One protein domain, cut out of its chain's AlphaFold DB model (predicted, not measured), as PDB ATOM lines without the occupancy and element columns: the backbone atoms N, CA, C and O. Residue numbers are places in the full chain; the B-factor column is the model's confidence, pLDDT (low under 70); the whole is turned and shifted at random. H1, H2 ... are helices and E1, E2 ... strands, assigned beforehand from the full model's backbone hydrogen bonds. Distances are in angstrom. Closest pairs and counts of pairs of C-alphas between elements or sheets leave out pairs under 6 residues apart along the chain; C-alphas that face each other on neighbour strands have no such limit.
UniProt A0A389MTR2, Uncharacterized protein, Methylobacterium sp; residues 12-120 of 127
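Overview. This is residues 12 to 120 of the 127 residues of an uncharacterized protein of Methylobacterium sp (UniProt A0A389MTR2). A twisted sheet of four strands packs along the last part of one long helix, H1 residues 30 to 44, while residues 12 to 25 of H1 stick out from the body as a free arm. Helix H2 sits by the sheet's edge strand E4, and the short H3 follows near the end of the printed part. The 109 printed residues hold three named helices and four named strands in the order H1 E1 E2 E3 E4 H2 H3; the class is mixed, helices and strands, in two layers, with H1 on one face of the sheet. The sheet, in the order E1 E2 E3 E4 and antiparallel throughout, is a meander, each strand the antiparallel neighbour of the one before. The whole is only just loose, close to compact, with a radius of gyration of the C-alphas of 16.0 A, and elongated, spanning 57 by 31 by 25 A.

Arrangement. E1, residues 52 to 58, and E2, residues 64 to 71, form a hairpin at 171 degrees, with N 54 and O 68 2.8 A apart. E2 and E3, residues 74 to 82, form a hairpin at 159 degrees, with N 67 and O 78 2.8 A apart. E3 and E4, residues 88 to 93, form a hairpin at 161 degrees, with N 79 and O 92 2.8 A apart. These N and O pairs are within hydrogen-bond range. H1, residues 12 to 44, is on the sheet; its closest C-alphas to E2 are those of Val 34 and Ala 65, 5.3 A. H1 and E4 are near each other, with 9 pairs of C-alphas within 10 A. H2, residues 100 to 111, only grazes the sheet with its residues 100 to 107. H2 and H1 are close but not clearly touching, Ala 43 and Tyr 110 having the closest C-alphas at 7.0 A, and are about perpendicular at 78 degrees. H3, residues 114 to 118, is not on the sheet and is only just apart from H1, at 8.3 A. Every O i to N i+4 pair is within hydrogen-bond range in H3, 25 of 29 in H1 and 7 of 8 in H2.

Along the chain. H1 measures 49.9 A, from C-alpha 12 at (36.362, -67.921, 1.856) to C-alpha 44 at (6.309, -42.394, -28.739). E1, E2, E3 and E4 measure 18.2 A, 22.4 A, 26.6 A and 14.0 A. H2 measures 15.3 A and H3 6.4 A, ending at C-alpha 118 (0.912, -60.728, -25.348).

Size, cuts and confidence. The C-alphas of Gly 12 and Glu 48, the two farthest apart, are 57.1 A from each other. The printed part has no cut and no long link. Mean pLDDT of the printed part is 76.7; residues 12 to 25, 47 and 99 to 120 are under 70.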
ATOM      1  N   GLY A  12      36.120 -68.573   3.153       46.81
ATOM      2  CA  GLY A  12      36.362 -67.921   1.856       46.81
ATOM      3  C   GLY A  12      35.194 -68.010   0.863       46.81
ATOM      4  O   GLY A  12      35.012 -67.110   0.048       46.81
ATOM      5  N   GLY A  13      34.378 -69.067   0.935       48.44
ATOM      6  CA  GLY A  13      33.307 -69.313  -0.042       48.44
ATOM      7  C   GLY A  13      32.067 -68.433   0.143       48.44
ATOM      8  O   GLY A  13      31.426 -68.053  -0.832       48.44
ATOM      9  N   VAL A  14      31.745 -68.060   1.385       53.88
ATOM     10  CA  VAL A  14      30.518 -67.303   1.697       53.88
ATOM     11  C   VAL A  14      30.628 -65.837   1.265       53.88
ATOM     12  O   VAL A  14      29.666 -65.278   0.746       53.88
ATOM     13  N   LEU A  15      31.808 -65.223   1.398       52.50
ATOM     14  CA  LEU A  15      32.028 -63.835   0.974       52.50
ATOM     15  C   LEU A  15      32.059 -63.684  -0.555       52.50
ATOM     16  O   LEU A  15      31.548 -62.696  -1.077       52.50
ATOM     17  N   ALA A  16      32.580 -64.678  -1.282       54.78
ATOM     18  CA  ALA A  16      32.556 -64.674  -2.745       54.78
ATOM     19  C   ALA A  16      31.132 -64.857  -3.308       54.78
ATOM     20  O   ALA A  16      30.765 -64.195  -4.278       54.78
ATOM     21  N   GLY A  17      30.307 -65.701  -2.675       56.16
ATOM     22  CA  GLY A  17      28.910 -65.904  -3.076       56.16
ATOM     23  C   GLY A  17      28.020 -64.675  -2.857       56.16
ATOM     24  O   GLY A  17      27.184 -64.368  -3.704       56.16
ATOM     25  N   LEU A  18      28.225 -63.933  -1.760       56.41
ATOM     26  CA  LEU A  18      27.400 -62.762  -1.435       56.41
ATOM     27  C   LEU A  18      27.653 -61.573  -2.381       56.41
ATOM     28  O   LEU A  18      26.711 -60.893  -2.778       56.41
ATOM     29  N   VAL A  19      28.910 -61.337  -2.773       59.00
ATOM     30  CA  VAL A  19      29.266 -60.251  -3.709       59.00
ATOM     31  C   VAL A  19      28.848 -60.593  -5.143       59.00
ATOM     32  O   VAL A  19      28.358 -59.722  -5.858       59.00
ATOM     33  N   GLY A  20      28.965 -61.861  -5.555       57.41
ATOM     34  CA  GLY A  20      28.515 -62.309  -6.877       57.41
ATOM     35  C   GLY A  20      27.000 -62.181  -7.086       57.41
ATOM     36  O   GLY A  20      26.566 -61.808  -8.173       57.41
ATOM     37  N   GLY A  21      26.200 -62.423  -6.041       58.19
ATOM     38  CA  GLY A  21      24.738 -62.294  -6.111       58.19
ATOM     39  C   GLY A  21      24.243 -60.858  -6.319       58.19
ATOM     40  O   GLY A  21      23.269 -60.648  -7.034       58.19
ATOM     41  N   LEU A  22      24.930 -59.862  -5.746       61.91
ATOM     42  CA  LEU A  22      24.552 -58.447  -5.876       61.91
ATOM     43  C   LEU A  22      24.819 -57.898  -7.284       61.91
ATOM     44  O   LEU A  22      23.991 -57.169  -7.821       61.91
ATOM     45  N   LEU A  23      25.945 -58.278  -7.898       62.41
ATOM     46  CA  LEU A  23      26.291 -57.844  -9.258       62.41
ATOM     47  C   LEU A  23      25.368 -58.464 -10.317       62.41
ATOM     48  O   LEU A  23      25.036 -57.810 -11.299       62.41
ATOM     49  N   ALA A  24      24.936 -59.713 -10.115       63.38
ATOM     50  CA  ALA A  24      23.988 -60.369 -11.014       63.38
ATOM     51  C   ALA A  24      22.591 -59.728 -10.948       63.38
ATOM     52  O   ALA A  24      21.964 -59.527 -11.984       63.38
ATOM     53  N   TRP A  25      22.134 -59.349  -9.749       60.84
ATOM     54  CA  TRP A  25      20.858 -58.650  -9.584       60.84
ATOM     55  C   TRP A  25      20.871 -57.282 -10.282       60.84
ATOM     56  O   TRP A  25      19.918 -56.941 -10.980       60.84
ATOM     57  N   ASP A  26      21.963 -56.523 -10.166       75.31
ATOM     58  CA  ASP A  26      22.087 -55.227 -10.846       75.31
ATOM     59  C   ASP A  26      22.009 -55.383 -12.380       75.31
ATOM     60  O   ASP A  26      21.281 -54.661 -13.057       75.31
ATOM     61  N   GLU A  27      22.655 -56.412 -12.941       79.88
ATOM     62  CA  GLU A  27      22.575 -56.718 -14.375       79.88
ATOM     63  C   GLU A  27      21.165 -57.128 -14.833       79.88
ATOM     64  O   GLU A  27      20.719 -56.698 -15.902       79.88
ATOM     65  N   ASP A  28      20.439 -57.920 -14.041       83.44
ATOM     66  CA  ASP A  28      19.061 -58.315 -14.357       83.44
ATOM     67  C   ASP A  28      18.100 -57.116 -14.304       83.44
ATOM     68  O   ASP A  28      17.324 -56.901 -15.240       83.44
ATOM     69  N   ALA A  29      18.209 -56.274 -13.270       83.62
ATOM     70  CA  ALA A  29      17.417 -55.048 -13.145       83.62
ATOM     71  C   ALA A  29      17.689 -54.087 -14.314       83.62
ATOM     72  O   ALA A  29      16.775 -53.517 -14.917       83.62
ATOM     73  N   ARG A  30      18.958 -53.956 -14.700       84.56
ATOM     74  CA  ARG A  30      19.389 -53.103 -15.806       84.56
ATOM     75  C   ARG A  30      18.889 -53.609 -17.159       84.56
ATOM     76  O   ARG A  30      18.501 -52.806 -18.010       84.56
ATOM     77  N   ARG A  31      18.842 -54.929 -17.367       87.62
ATOM     78  CA  ARG A  31      18.216 -55.538 -18.554       87.62
ATOM     79  C   ARG A  31      16.721 -55.246 -18.606       87.62
ATOM     80  O   ARG A  31      16.223 -54.842 -19.657       87.62
ATOM     81  N   GLU A  32      16.022 -55.390 -17.486       88.25
ATOM     82  CA  GLU A  32      14.585 -55.117 -17.400       88.25
ATOM     83  C   GLU A  32      14.249 -53.648 -17.708       88.25
ATOM     84  O   GLU A  32      13.302 -53.355 -18.450       88.25
ATOM     85  N   GLN A  33      15.067 -52.714 -17.221       88.75
ATOM     86  CA  GLN A  33      14.943 -51.289 -17.538       88.75
ATOM     87  C   GLN A  33      15.123 -51.008 -19.036       88.75
ATOM     88  O   GLN A  33      14.334 -50.270 -19.633       88.75
ATOM     89  N   VAL A  34      16.132 -51.609 -19.676       90.69
ATOM     90  CA  VAL A  34      16.376 -51.441 -21.120       90.69
ATOM     91  C   VAL A  34      15.210 -51.990 -21.943       90.69
ATOM     92  O   VAL A  34      14.740 -51.309 -22.855       90.69
ATOM     93  N   GLU A  35      14.691 -53.169 -21.598       90.44
ATOM     94  CA  GLU A  35      13.522 -53.753 -22.269       90.44
ATOM     95  C   GLU A  35      12.256 -52.910 -22.066       90.44
ATOM     96  O   GLU A  35      11.446 -52.731 -22.980       90.44
ATOM     97  N   THR A  36      12.092 -52.315 -20.887       87.81
ATOM     98  CA  THR A  36      10.993 -51.381 -20.624       87.81
ATOM     99  C   THR A  36      11.126 -50.113 -21.464       87.81
ATOM    100  O   THR A  36      10.164 -49.713 -22.119       87.81
ATOM    101  N   CYS A  37      12.320 -49.525 -21.547       89.38
ATOM    102  CA  CYS A  37      12.558 -48.357 -22.397       89.38
ATOM    103  C   CYS A  37      12.376 -48.673 -23.893       89.38
ATOM    104  O   CYS A  37      11.876 -47.853 -24.662       89.38
ATOM    105  N   ARG A  38      12.704 -49.897 -24.315       89.31
ATOM    106  CA  ARG A  38      12.462 -50.364 -25.682       89.31
ATOM    107  C   ARG A  38      10.970 -50.456 -26.012       89.31
ATOM    108  O   ARG A  38      10.589 -50.107 -27.124       89.31
ATOM    109  N   ARG A  39      10.130 -50.887 -25.065       84.88
ATOM    110  CA  ARG A  39       8.662 -50.935 -25.231       84.88
ATOM    111  C   ARG A  39       8.017 -49.552 -25.293       84.88
ATOM    112  O   ARG A  39       6.988 -49.392 -25.936       84.88
ATOM    113  N   VAL A  40       8.642 -48.556 -24.674       83.31
ATOM    114  CA  VAL A  40       8.210 -47.155 -24.752       83.31
ATOM    115  C   VAL A  40       8.412 -46.579 -26.158       83.31
ATOM    116  O   VAL A  40       7.579 -45.805 -26.619       83.31
ATOM    117  N   LEU A  41       9.484 -46.969 -26.856       83.62
ATOM    118  CA  LEU A  41       9.832 -46.424 -28.172       83.62
ATOM    119  C   LEU A  41       8.678 -46.441 -29.197       83.62
ATOM    120  O   LEU A  41       8.370 -45.369 -29.711       83.62
ATOM    121  N   PRO A  42       8.027 -47.580 -29.517       78.94
ATOM    122  CA  PRO A  42       6.956 -47.605 -30.518       78.94
ATOM    123  C   PRO A  42       5.764 -46.720 -30.138       78.94
ATOM    124  O   PRO A  42       5.110 -46.172 -31.014       78.94
ATOM    125  N   ALA A  43       5.513 -46.529 -28.846       78.06
ATOM    126  CA  ALA A  43       4.398 -45.730 -28.362       78.06
ATOM    127  C   ALA A  43       4.662 -44.210 -28.396       78.06
ATOM    128  O   ALA A  43       3.728 -43.416 -28.312       78.06
ATOM    129  N   LEU A  44       5.928 -43.794 -28.516       76.88
ATOM    130  CA  LEU A  44       6.309 -42.394 -28.739       76.88
ATOM    131  C   LEU A  44       6.264 -41.999 -30.218       76.88
ATOM    132  O   LEU A  44       6.332 -40.812 -30.538       76.88
ATOM    133  N   LEU A  45       6.203 -42.980 -31.115       82.50
ATOM    134  CA  LEU A  45       6.237 -42.753 -32.550       82.50
ATOM    135  C   LEU A  45       4.815 -42.742 -33.126       82.50
ATOM    136  O   LEU A  45       3.932 -43.424 -32.606       82.50
ATOM    137  N   PRO A  46       4.572 -41.979 -34.206       77.06
ATOM    138  CA  PRO A  46       3.309 -42.052 -34.924       77.06
ATOM    139  C   PRO A  46       3.027 -43.481 -35.413       77.06
ATOM    140  O   PRO A  46       3.980 -44.177 -35.794       77.06
ATOM    141  N   PRO A  47       1.747 -43.902 -35.476       66.38
ATOM    142  CA  PRO A  47       1.382 -45.148 -36.144       66.38
ATOM    143  C   PRO A  47       1.962 -45.150 -37.568       66.38
ATOM    144  O   PRO A  47       2.090 -44.090 -38.182       66.38
ATOM    145  N   GLU A  48       2.363 -46.323 -38.063       77.00
ATOM    146  CA  GLU A  48       3.086 -46.538 -39.335       77.00
ATOM    147  C   GLU A  48       4.586 -46.159 -39.350       77.00
ATOM    148  O   GLU A  48       5.260 -46.330 -40.368       77.00
ATOM    149  N   THR A  49       5.157 -45.660 -38.247       81.44
ATOM    150  CA  THR A  49       6.601 -45.361 -38.194       81.44
ATOM    151  C   THR A  49       7.405 -46.605 -37.823       81.44
ATOM    152  O   THR A  49       7.298 -47.099 -36.703       81.44
ATOM    153  N   GLU A  50       8.283 -47.064 -38.717       84.56
ATOM    154  CA  GLU A  50       9.246 -48.133 -38.427       84.56
ATOM    155  C   GLU A  50      10.609 -47.556 -37.995       84.56
ATOM    156  O   GLU A  50      11.391 -47.092 -38.835       84.56
ATOM    157  N   PRO A  51      10.947 -47.561 -36.690       87.44
ATOM    158  CA  PRO A  51      12.270 -47.155 -36.239       87.44
ATOM    159  C   PRO A  51      13.305 -48.254 -36.504       87.44
ATOM    160  O   PRO A  51      13.150 -49.404 -36.085       87.44
ATOM    161  N   LYS A  52      14.441 -47.887 -37.100       90.75
ATOM    162  CA  LYS A  52      15.623 -48.751 -37.141       90.75
ATOM    163  C   LYS A  52      16.417 -48.580 -35.852       90.75
ATOM    164  O   LYS A  52      17.046 -47.546 -35.640       90.75
ATOM    165  N   LEU A  53      16.405 -49.594 -34.994       90.94
ATOM    166  CA  LEU A  53      17.178 -49.590 -33.754       90.94
ATOM    167  C   LEU A  53      18.685 -49.588 -34.064       90.94
ATOM    168  O   LEU A  53      19.167 -50.447 -34.804       90.94
ATOM    169  N   LEU A  54      19.424 -48.630 -33.503       91.88
ATOM    170  CA  LEU A  54      20.882 -48.532 -33.643       91.88
ATOM    171  C   LEU A  54      21.584 -49.091 -32.407       91.88
ATOM    172  O   LEU A  54      22.540 -49.857 -32.520       91.88
ATOM    173  N   ARG A  55      21.103 -48.711 -31.221       91.06
ATOM    174  CA  ARG A  55      21.654 -49.134 -29.936       91.06
ATOM    175  C   ARG A  55      20.556 -49.134 -28.881       91.06
ATOM    176  O   ARG A  55      19.760 -48.205 -28.808       91.06
ATOM    177  N   ALA A  56      20.557 -50.153 -28.036       89.88
ATOM    178  CA  ALA A  56      19.774 -50.187 -26.812       89.88
ATOM    179  C   ALA A  56      20.693 -50.598 -25.670       89.88
ATOM    180  O   ALA A  56      21.462 -51.551 -25.800       89.88
ATOM    181  N   GLY A  57      20.650 -49.860 -24.571       89.94
ATOM    182  CA  GLY A  57      21.456 -50.185 -23.411       89.94
ATOM    183  C   GLY A  57      21.289 -49.162 -22.314       89.94
ATOM    184  O   GLY A  57      20.436 -48.280 -22.363       89.94
ATOM    185  N   SER A  58      22.122 -49.292 -21.304       88.06
ATOM    186  CA  SER A  58      22.087 -48.408 -20.154       88.06
ATOM    187  C   SER A  58      22.615 -47.022 -20.502       88.06
ATOM    188  O   SER A  58      23.501 -46.866 -21.347       88.06
ATOM    189  N   GLY A  59      22.042 -46.017 -19.852       83.38
ATOM    190  CA  GLY A  59      22.469 -44.634 -19.937       83.38
ATOM    191  C   GLY A  59      23.671 -44.346 -19.039       83.38
ATOM    192  O   GLY A  59      24.405 -45.244 -18.623       83.38
ATOM    193  N   ALA A  60      23.889 -43.059 -18.770       81.94
ATOM    194  CA  ALA A  60      25.038 -42.581 -18.006       81.94
ATOM    195  C   ALA A  60      24.976 -42.939 -16.507       81.94
ATOM    196  O   ALA A  60      26.020 -42.960 -15.860       81.94
ATOM    197  N   SER A  61      23.787 -43.226 -15.963       83.56
ATOM    198  CA  SER A  61      23.591 -43.698 -14.583       83.56
ATOM    199  C   SER A  61      22.922 -45.076 -14.538       83.56
ATOM    200  O   SER A  61      22.370 -45.537 -15.543       83.56
ATOM    201  N   ALA A  62      22.968 -45.728 -13.373       81.88
ATOM    202  CA  ALA A  62      22.386 -47.055 -13.150       81.88
ATOM    203  C   ALA A  62      20.864 -47.086 -13.383       81.88
ATOM    204  O   ALA A  62      20.335 -48.085 -13.844       81.88
ATOM    205  N   GLU A  63      20.179 -45.967 -13.151       87.81
ATOM    206  CA  GLU A  63      18.727 -45.797 -13.262       87.81
ATOM    207  C   GLU A  63      18.307 -45.198 -14.610       87.81
ATOM    208  O   GLU A  63      17.217 -44.642 -14.752       87.81
ATOM    209  N   THR A  64      19.191 -45.242 -15.606       88.94
ATOM    210  CA  THR A  64      18.897 -44.717 -16.938       88.94
ATOM    211  C   THR A  64      19.088 -45.781 -18.000       88.94
ATOM    212  O   THR A  64      20.059 -46.536 -17.993       88.94
ATOM    213  N   ALA A  65      18.182 -45.791 -18.971       92.06
ATOM    214  CA  ALA A  65      18.316 -46.546 -20.206       92.06
ATOM    215  C   ALA A  65      18.264 -45.583 -21.390       92.06
ATOM    216  O   ALA A  65      17.508 -44.610 -21.384       92.06
ATOM    217  N   ARG A  66      19.073 -45.851 -22.410       93.38
ATOM    218  CA  ARG A  66      19.145 -45.062 -23.633       93.38
ATOM    219  C   ARG A  66      18.923 -45.952 -24.846       93.38
ATOM    220  O   ARG A  66      19.553 -47.001 -24.997       93.38
ATOM    221  N   ILE A  67      18.048 -45.482 -25.722       93.25
ATOM    222  CA  ILE A  67      17.730 -46.100 -26.997       93.25
ATOM    223  C   ILE A  67      18.090 -45.111 -28.103       93.25
ATOM    224  O   ILE A  67      17.480 -44.049 -28.206       93.25
ATOM    225  N   ASP A  68      19.072 -45.464 -28.925       92.62
ATOM    226  CA  ASP A  68      19.408 -44.738 -30.147       92.62
ATOM    227  C   ASP A  68      18.774 -45.472 -31.332       92.62
ATOM    228  O   ASP A  68      18.912 -46.690 -31.489       92.62
ATOM    229  N   TYR A  69      18.067 -44.737 -32.179       92.19
ATOM    230  CA  TYR A  69      17.344 -45.289 -33.318       92.19
ATOM    231  C   TYR A  69      17.370 -44.313 -34.492       92.19
ATOM    232  O   TYR A  69      17.837 -43.183 -34.375       92.19
ATOM    233  N   GLN A  70      16.905 -44.761 -35.649       93.06
ATOM    234  CA  GLN A  70      16.854 -43.966 -36.865       93.06
ATOM    235  C   GLN A  70      15.458 -44.039 -37.475       93.06
ATOM    236  O   GLN A  70      14.886 -45.123 -37.581       93.06
ATOM    237  N   VAL A  71      14.931 -42.899 -37.916       89.75
ATOM    238  CA  VAL A  71      13.668 -42.808 -38.664       89.75
ATOM    239  C   VAL A  71      13.937 -42.019 -39.934       89.75
ATOM    240  O   VAL A  71      14.531 -40.943 -39.876       89.75
ATOM    241  N   ALA A  72      13.561 -42.568 -41.094       88.25
ATOM    242  CA  ALA A  72      13.777 -41.930 -42.400       88.25
ATOM    243  C   ALA A  72      15.215 -41.388 -42.596       88.25
ATOM    244  O   ALA A  72      15.428 -40.296 -43.122       88.25
ATOM    245  N   GLY A  73      16.220 -42.128 -42.116       88.44
ATOM    246  CA  GLY A  73      17.628 -41.739 -42.224       88.44
ATOM    247  C   GLY A  73      18.136 -40.761 -41.153       88.44
ATOM    248  O   GLY A  73      19.343 -40.527 -41.092       88.44
ATOM    249  N   ARG A  74      17.286 -40.231 -40.266       89.88
ATOM    250  CA  ARG A  74      17.693 -39.296 -39.203       89.88
ATOM    251  C   ARG A  74      17.890 -40.017 -37.868       89.88
ATOM    252  O   ARG A  74      17.012 -40.793 -37.493       89.88
ATOM    253  N   PRO A  75      19.026 -39.817 -37.174       92.44
ATOM    254  CA  PRO A  75      19.247 -40.402 -35.861       92.44
ATOM    255  C   PRO A  75      18.428 -39.665 -34.798       92.44
ATOM    256  O   PRO A  75      18.353 -38.438 -34.803       92.44
ATOM    257  N   HIS A  76      17.868 -40.437 -33.879       91.75
ATOM    258  CA  HIS A  76      17.070 -39.992 -32.748       91.75
ATOM    259  C   HIS A  76      17.494 -40.753 -31.494       91.75
ATOM    260  O   HIS A  76      18.060 -41.850 -31.572       91.75
ATOM    261  N   ALA A  77      17.203 -40.180 -30.333       91.44
ATOM    262  CA  ALA A  77      17.490 -40.814 -29.061       91.44
ATOM    263  C   ALA A  77      16.363 -40.625 -28.052       91.44
ATOM    264  O   ALA A  77      15.845 -39.526 -27.859       91.44
ATOM    265  N   VAL A  78      16.042 -41.702 -27.346       92.19
ATOM    266  CA  VAL A  78      15.175 -41.681 -26.170       92.19
ATOM    267  C   VAL A  78      15.999 -42.084 -24.957       92.19
ATOM    268  O   VAL A  78      16.742 -43.064 -24.993       92.19
ATOM    269  N   LEU A  79      15.864 -41.322 -23.878       93.00
ATOM    270  CA  LEU A  79      16.417 -41.637 -22.574       93.00
ATOM    271  C   LEU A  79      15.270 -41.826 -21.587       93.00
ATOM    272  O   LEU A  79      14.462 -40.926 -21.381       93.00
ATOM    273  N   CYS A  80      15.210 -43.004 -20.984       91.62
ATOM    274  CA  CYS A  80      14.273 -43.339 -19.926       91.62
ATOM    275  C   CYS A  80      15.001 -43.265 -18.589       91.62
ATOM    276  O   CYS A  80      16.071 -43.861 -18.440       91.62
ATOM    277  N   ARG A  81      14.418 -42.559 -17.622       91.19
ATOM    278  CA  ARG A  81      14.883 -42.524 -16.237       91.19
ATOM    279  C   ARG A  81      13.907 -43.291 -15.362       91.19
ATOM    280  O   ARG A  81      12.694 -43.105 -15.481       91.19
ATOM    281  N   PHE A  82      14.446 -44.126 -14.494       89.00
ATOM    282  CA  PHE A  82      13.705 -44.955 -13.558       89.00
ATOM    283  C   PHE A  82      13.868 -44.415 -12.135       89.00
ATOM    284  O   PHE A  82      14.842 -43.720 -11.832       89.00
ATOM    285  N   ASP A  83      12.885 -44.675 -11.281       86.75
ATOM    286  CA  ASP A  83      13.012 -44.462  -9.840       86.75
ATOM    287  C   ASP A  83      13.746 -45.634  -9.163       86.75
ATOM    288  O   ASP A  83      14.257 -46.543  -9.826       86.75
ATOM    289  N   ARG A  84      13.858 -45.590  -7.831       81.94
ATOM    290  CA  ARG A  84      14.609 -46.602  -7.067       81.94
ATOM    291  C   ARG A  84      13.894 -47.947  -7.033       81.94
ATOM    292  O   ARG A  84      14.522 -48.967  -6.765       81.94
ATOM    293  N   GLU A  85      12.599 -47.931  -7.303       80.62
ATOM    294  CA  GLU A  85      11.712 -49.077  -7.386       80.62
ATOM    295  C   GLU A  85      11.714 -49.690  -8.798       80.62
ATOM    296  O   GLU A  85      11.105 -50.736  -9.018       80.62
ATOM    297  N   GLY A  86      12.421 -49.068  -9.753       78.19
ATOM    298  CA  GLY A  86      12.535 -49.527 -11.134       78.19
ATOM    299  C   GLY A  86      11.359 -49.119 -12.022       78.19
ATOM    300  O   GLY A  86      11.258 -49.585 -13.158       78.19
ATOM    301  N   ALA A  87      10.472 -48.240 -11.553       82.50
ATOM    302  CA  ALA A  87       9.370 -47.722 -12.345       82.50
ATOM    303  C   ALA A  87       9.812 -46.523 -13.199       82.50
ATOM    304  O   ALA A  87      10.650 -45.707 -12.818       82.50
ATOM    305  N   LEU A  88       9.242 -46.414 -14.403       82.81
ATOM    306  CA  LEU A  88       9.572 -45.346 -15.346       82.81
ATOM    307  C   LEU A  88       9.135 -43.983 -14.786       82.81
ATOM    308  O   LEU A  88       7.936 -43.701 -14.697       82.81
ATOM    309  N   ALA A  89      10.096 -43.134 -14.439       86.50
ATOM    310  CA  ALA A  89       9.873 -41.835 -13.814       86.50
ATOM    311  C   ALA A  89       9.827 -40.695 -14.842       86.50
ATOM    312  O   ALA A  89       8.997 -39.795 -14.736       86.50
ATOM    313  N   GLU A  90      10.690 -40.742 -15.859       86.81
ATOM    314  CA  GLU A  90      10.793 -39.697 -16.879       86.81
ATOM    315  C   GLU A  90      11.244 -40.273 -18.223       86.81
ATOM    316  O   GLU A  90      11.986 -41.254 -18.285       86.81
ATOM    317  N   ILE A  91      10.809 -39.631 -19.308       89.25
ATOM    318  CA  ILE A  91      11.280 -39.901 -20.663       89.25
ATOM    319  C   ILE A  91      11.782 -38.590 -21.263       89.25
ATOM    320  O   ILE A  91      11.079 -37.582 -21.233       89.25
ATOM    321  N   VAL A  92      12.967 -38.616 -21.860       89.56
ATOM    322  CA  VAL A  92      13.545 -37.518 -22.633       89.56
ATOM    323  C   VAL A  92      13.717 -37.988 -24.071       89.56
ATOM    324  O   VAL A  92      14.443 -38.944 -24.329       89.56
ATOM    325  N   HIS A  93      13.058 -37.319 -25.009       89.19
ATOM    326  CA  HIS A  93      13.110 -37.613 -26.437       89.19
ATOM    327  C   HIS A  93      13.850 -36.493 -27.171       89.19
ATOM    328  O   HIS A  93      13.491 -35.324 -27.047       89.19
ATOM    329  N   ASP A  94      14.938 -36.835 -27.863       87.62
ATOM    330  CA  ASP A  94      15.824 -35.897 -28.570       87.62
ATOM    331  C   ASP A  94      16.257 -34.692 -27.711       87.62
ATOM    332  O   ASP A  94      16.307 -33.545 -28.154       87.62
ATOM    333  N   GLY A  95      16.557 -34.961 -26.435       83.56
ATOM    334  CA  GLY A  95      16.983 -33.947 -25.464       83.56
ATOM    335  C   GLY A  95      15.846 -33.119 -24.861       83.56
ATOM    336  O   GLY A  95      16.107 -32.233 -24.050       83.56
ATOM    337  N   ARG A  96      14.587 -33.404 -25.213       83.19
ATOM    338  CA  ARG A  96      13.410 -32.719 -24.675       83.19
ATOM    339  C   ARG A  96      12.614 -33.660 -23.769       83.19
ATOM    340  O   ARG A  96      12.284 -34.762 -24.203       83.19
ATOM    341  N   PRO A  97      12.280 -33.265 -22.530       83.31
ATOM    342  CA  PRO A  97      11.429 -34.089 -21.683       83.31
ATOM    343  C   PRO A  97      10.056 -34.255 -22.339       83.31
ATOM    344  O   PRO A  97       9.446 -33.288 -22.807       83.31
ATOM    345  N   VAL A  98       9.574 -35.493 -22.381       79.62
ATOM    346  CA  VAL A  98       8.206 -35.805 -22.790       79.62
ATOM    347  C   VAL A  98       7.273 -35.249 -21.717       79.62
ATOM    348  O   VAL A  98       7.497 -35.444 -20.522       79.62
ATOM    349  N   SER A  99       6.231 -34.522 -22.129       65.50
ATOM    350  CA  SER A  99       5.332 -33.861 -21.178       65.50
ATOM    351  C   SER A  99       4.671 -34.872 -20.227       65.50
ATOM    352  O   SER A  99       4.318 -35.980 -20.634       65.50
ATOM    353  N   GLY A 100       4.454 -34.484 -18.965       60.62
ATOM    354  CA  GLY A 100       3.840 -35.360 -17.957       60.62
ATOM    355  C   GLY A 100       2.448 -35.872 -18.348       60.62
ATOM    356  O   GLY A 100       2.083 -36.986 -17.982       60.62
ATOM    357  N   ALA A 101       1.700 -35.111 -19.157       59.34
ATOM    358  CA  ALA A 101       0.426 -35.552 -19.719       59.34
ATOM    359  C   ALA A 101       0.623 -36.700 -20.723       59.34
ATOM    360  O   ALA A 101      -0.012 -37.742 -20.588       59.34
ATOM    361  N   SER A 102       1.551 -36.558 -21.674       61.25
ATOM    362  CA  SER A 102       1.899 -37.616 -22.633       61.25
ATOM    363  C   SER A 102       2.423 -38.876 -21.932       61.25
ATOM    364  O   SER A 102       2.050 -39.980 -22.312       61.25
ATOM    365  N   LEU A 103       3.215 -38.721 -20.862       65.88
ATOM    366  CA  LEU A 103       3.677 -39.839 -20.033       65.88
ATOM    367  C   LEU A 103       2.521 -40.527 -19.285       65.88
ATOM    368  O   LEU A 103       2.489 -41.754 -19.196       65.88
ATOM    369  N   HIS A 104       1.559 -39.761 -18.759       65.25
ATOM    370  CA  HIS A 104       0.377 -40.306 -18.090       65.25
ATOM    371  C   HIS A 104      -0.514 -41.097 -19.058       65.25
ATOM    372  O   HIS A 104      -0.927 -42.212 -18.740       65.25
ATOM    373  N   PHE A 105      -0.755 -40.558 -20.258       68.31
ATOM    374  CA  PHE A 105      -1.477 -41.270 -21.314       68.31
ATOM    375  C   PHE A 105      -0.730 -42.537 -21.745       68.31
ATOM    376  O   PHE A 105      -1.343 -43.594 -21.852       68.31
ATOM    377  N   LEU A 106       0.594 -42.477 -21.899       68.38
ATOM    378  CA  LEU A 106       1.402 -43.642 -22.256       68.38
ATOM    379  C   LEU A 106       1.287 -44.776 -21.222       68.38
ATOM    380  O   LEU A 106       1.039 -45.923 -21.588       68.38
ATOM    381  N   LYS A 107       1.428 -44.455 -19.930       65.50
ATOM    382  CA  LYS A 107       1.285 -45.443 -18.850       65.50
ATOM    383  C   LYS A 107      -0.101 -46.088 -18.867       65.50
ATOM    384  O   LYS A 107      -0.204 -47.307 -18.874       65.50
ATOM    385  N   ARG A 108      -1.150 -45.268 -18.947       64.44
ATOM    386  CA  ARG A 108      -2.539 -45.725 -18.823       64.44
ATOM    387  C   ARG A 108      -3.074 -46.475 -20.045       64.44
ATOM    388  O   ARG A 108      -3.943 -47.322 -19.885       64.44
ATOM    389  N   TYR A 109      -2.606 -46.142 -21.247       61.69
ATOM    390  CA  TYR A 109      -3.196 -46.639 -22.497       61.69
ATOM    391  C   TYR A 109      -2.280 -47.541 -23.323       61.69
ATOM    392  O   TYR A 109      -2.740 -48.072 -24.325       61.69
ATOM    393  N   TYR A 110      -1.009 -47.706 -22.947       56.62
ATOM    394  CA  TYR A 110      -0.058 -48.495 -23.741       56.62
ATOM    395  C   TYR A 110       0.745 -49.507 -22.923       56.62
ATOM    396  O   TYR A 110       1.221 -50.498 -23.469       56.62
ATOM    397  N   LEU A 111       0.915 -49.272 -21.617       57.88
ATOM    398  CA  LEU A 111       1.617 -50.206 -20.732       57.88
ATOM    399  C   LEU A 111       0.659 -51.133 -19.967       57.88
ATOM    400  O   LEU A 111       1.038 -52.267 -19.698       57.88
ATOM    401  N   ASP A 112      -0.574 -50.691 -19.700       57.00
ATOM    402  CA  ASP A 112      -1.631 -51.491 -19.055       57.00
ATOM    403  C   ASP A 112      -2.579 -52.194 -20.054       57.00
ATOM    404  O   ASP A 112      -3.600 -52.762 -19.656       57.00
ATOM    405  N   THR A 113      -2.288 -52.167 -21.363       47.75
ATOM    406  CA  THR A 113      -3.113 -52.873 -22.355       47.75
ATOM    407  C   THR A 113      -2.700 -54.339 -22.515       47.75
ATOM    408  O   THR A 113      -1.519 -54.688 -22.415       47.75
ATOM    409  N   PRO A 114      -3.659 -55.244 -22.791       52.50
ATOM    410  CA  PRO A 114      -3.392 -56.675 -22.938       52.50
ATOM    411  C   PRO A 114      -2.372 -57.014 -24.041       52.50
ATOM    412  O   PRO A 114      -1.718 -58.054 -23.943       52.50
ATOM    413  N   GLU A 115      -2.145 -56.148 -25.041       47.12
ATOM    414  CA  GLU A 115      -1.089 -56.364 -26.042       47.12
ATOM    415  C   GLU A 115       0.330 -56.330 -25.438       47.12
ATOM    416  O   GLU A 115       1.201 -57.085 -25.876       47.12
ATOM    417  N   ALA A 116       0.565 -55.536 -24.385       50.06
ATOM    418  CA  ALA A 116       1.853 -55.488 -23.685       50.06
ATOM    419  C   ALA A 116       2.164 -56.804 -22.945       50.06
ATOM    420  O   ALA A 116       3.332 -57.179 -22.789       50.06
ATOM    421  N   HIS A 117       1.122 -57.540 -22.542       49.41
ATOM    422  CA  HIS A 117       1.223 -58.879 -21.960       49.41
ATOM    423  C   HIS A 117       1.312 -59.987 -23.023       49.41
ATOM    424  O   HIS A 117       1.882 -61.044 -22.749       49.41
ATOM    425  N   ALA A 118       0.824 -59.761 -24.247       48.41
ATOM    426  CA  ALA A 118       0.912 -60.728 -25.348       48.41
ATOM    427  C   ALA A 118       2.348 -60.913 -25.880       48.41
ATOM    428  O   ALA A 118       2.699 -61.993 -26.354       48.41
ATOM    429  N   ALA A 119       3.227 -59.918 -25.710       51.31
ATOM    430  CA  ALA A 119       4.655 -60.039 -26.028       51.31
ATOM    431  C   ALA A 119       5.423 -61.035 -25.121       51.31
ATOM    432  O   ALA A 119       6.585 -61.336 -25.392       51.31
ATOM    433  N   LYS A 120       4.792 -61.567 -24.060       45.81
ATOM    434  CA  LYS A 120       5.366 -62.579 -23.152       45.81
ATOM    435  C   LYS A 120       5.240 -64.024 -23.645       45.81
ATOM    436  O   LYS A 120       5.699 -64.915 -22.936       45.81
TER     437      LYS A 120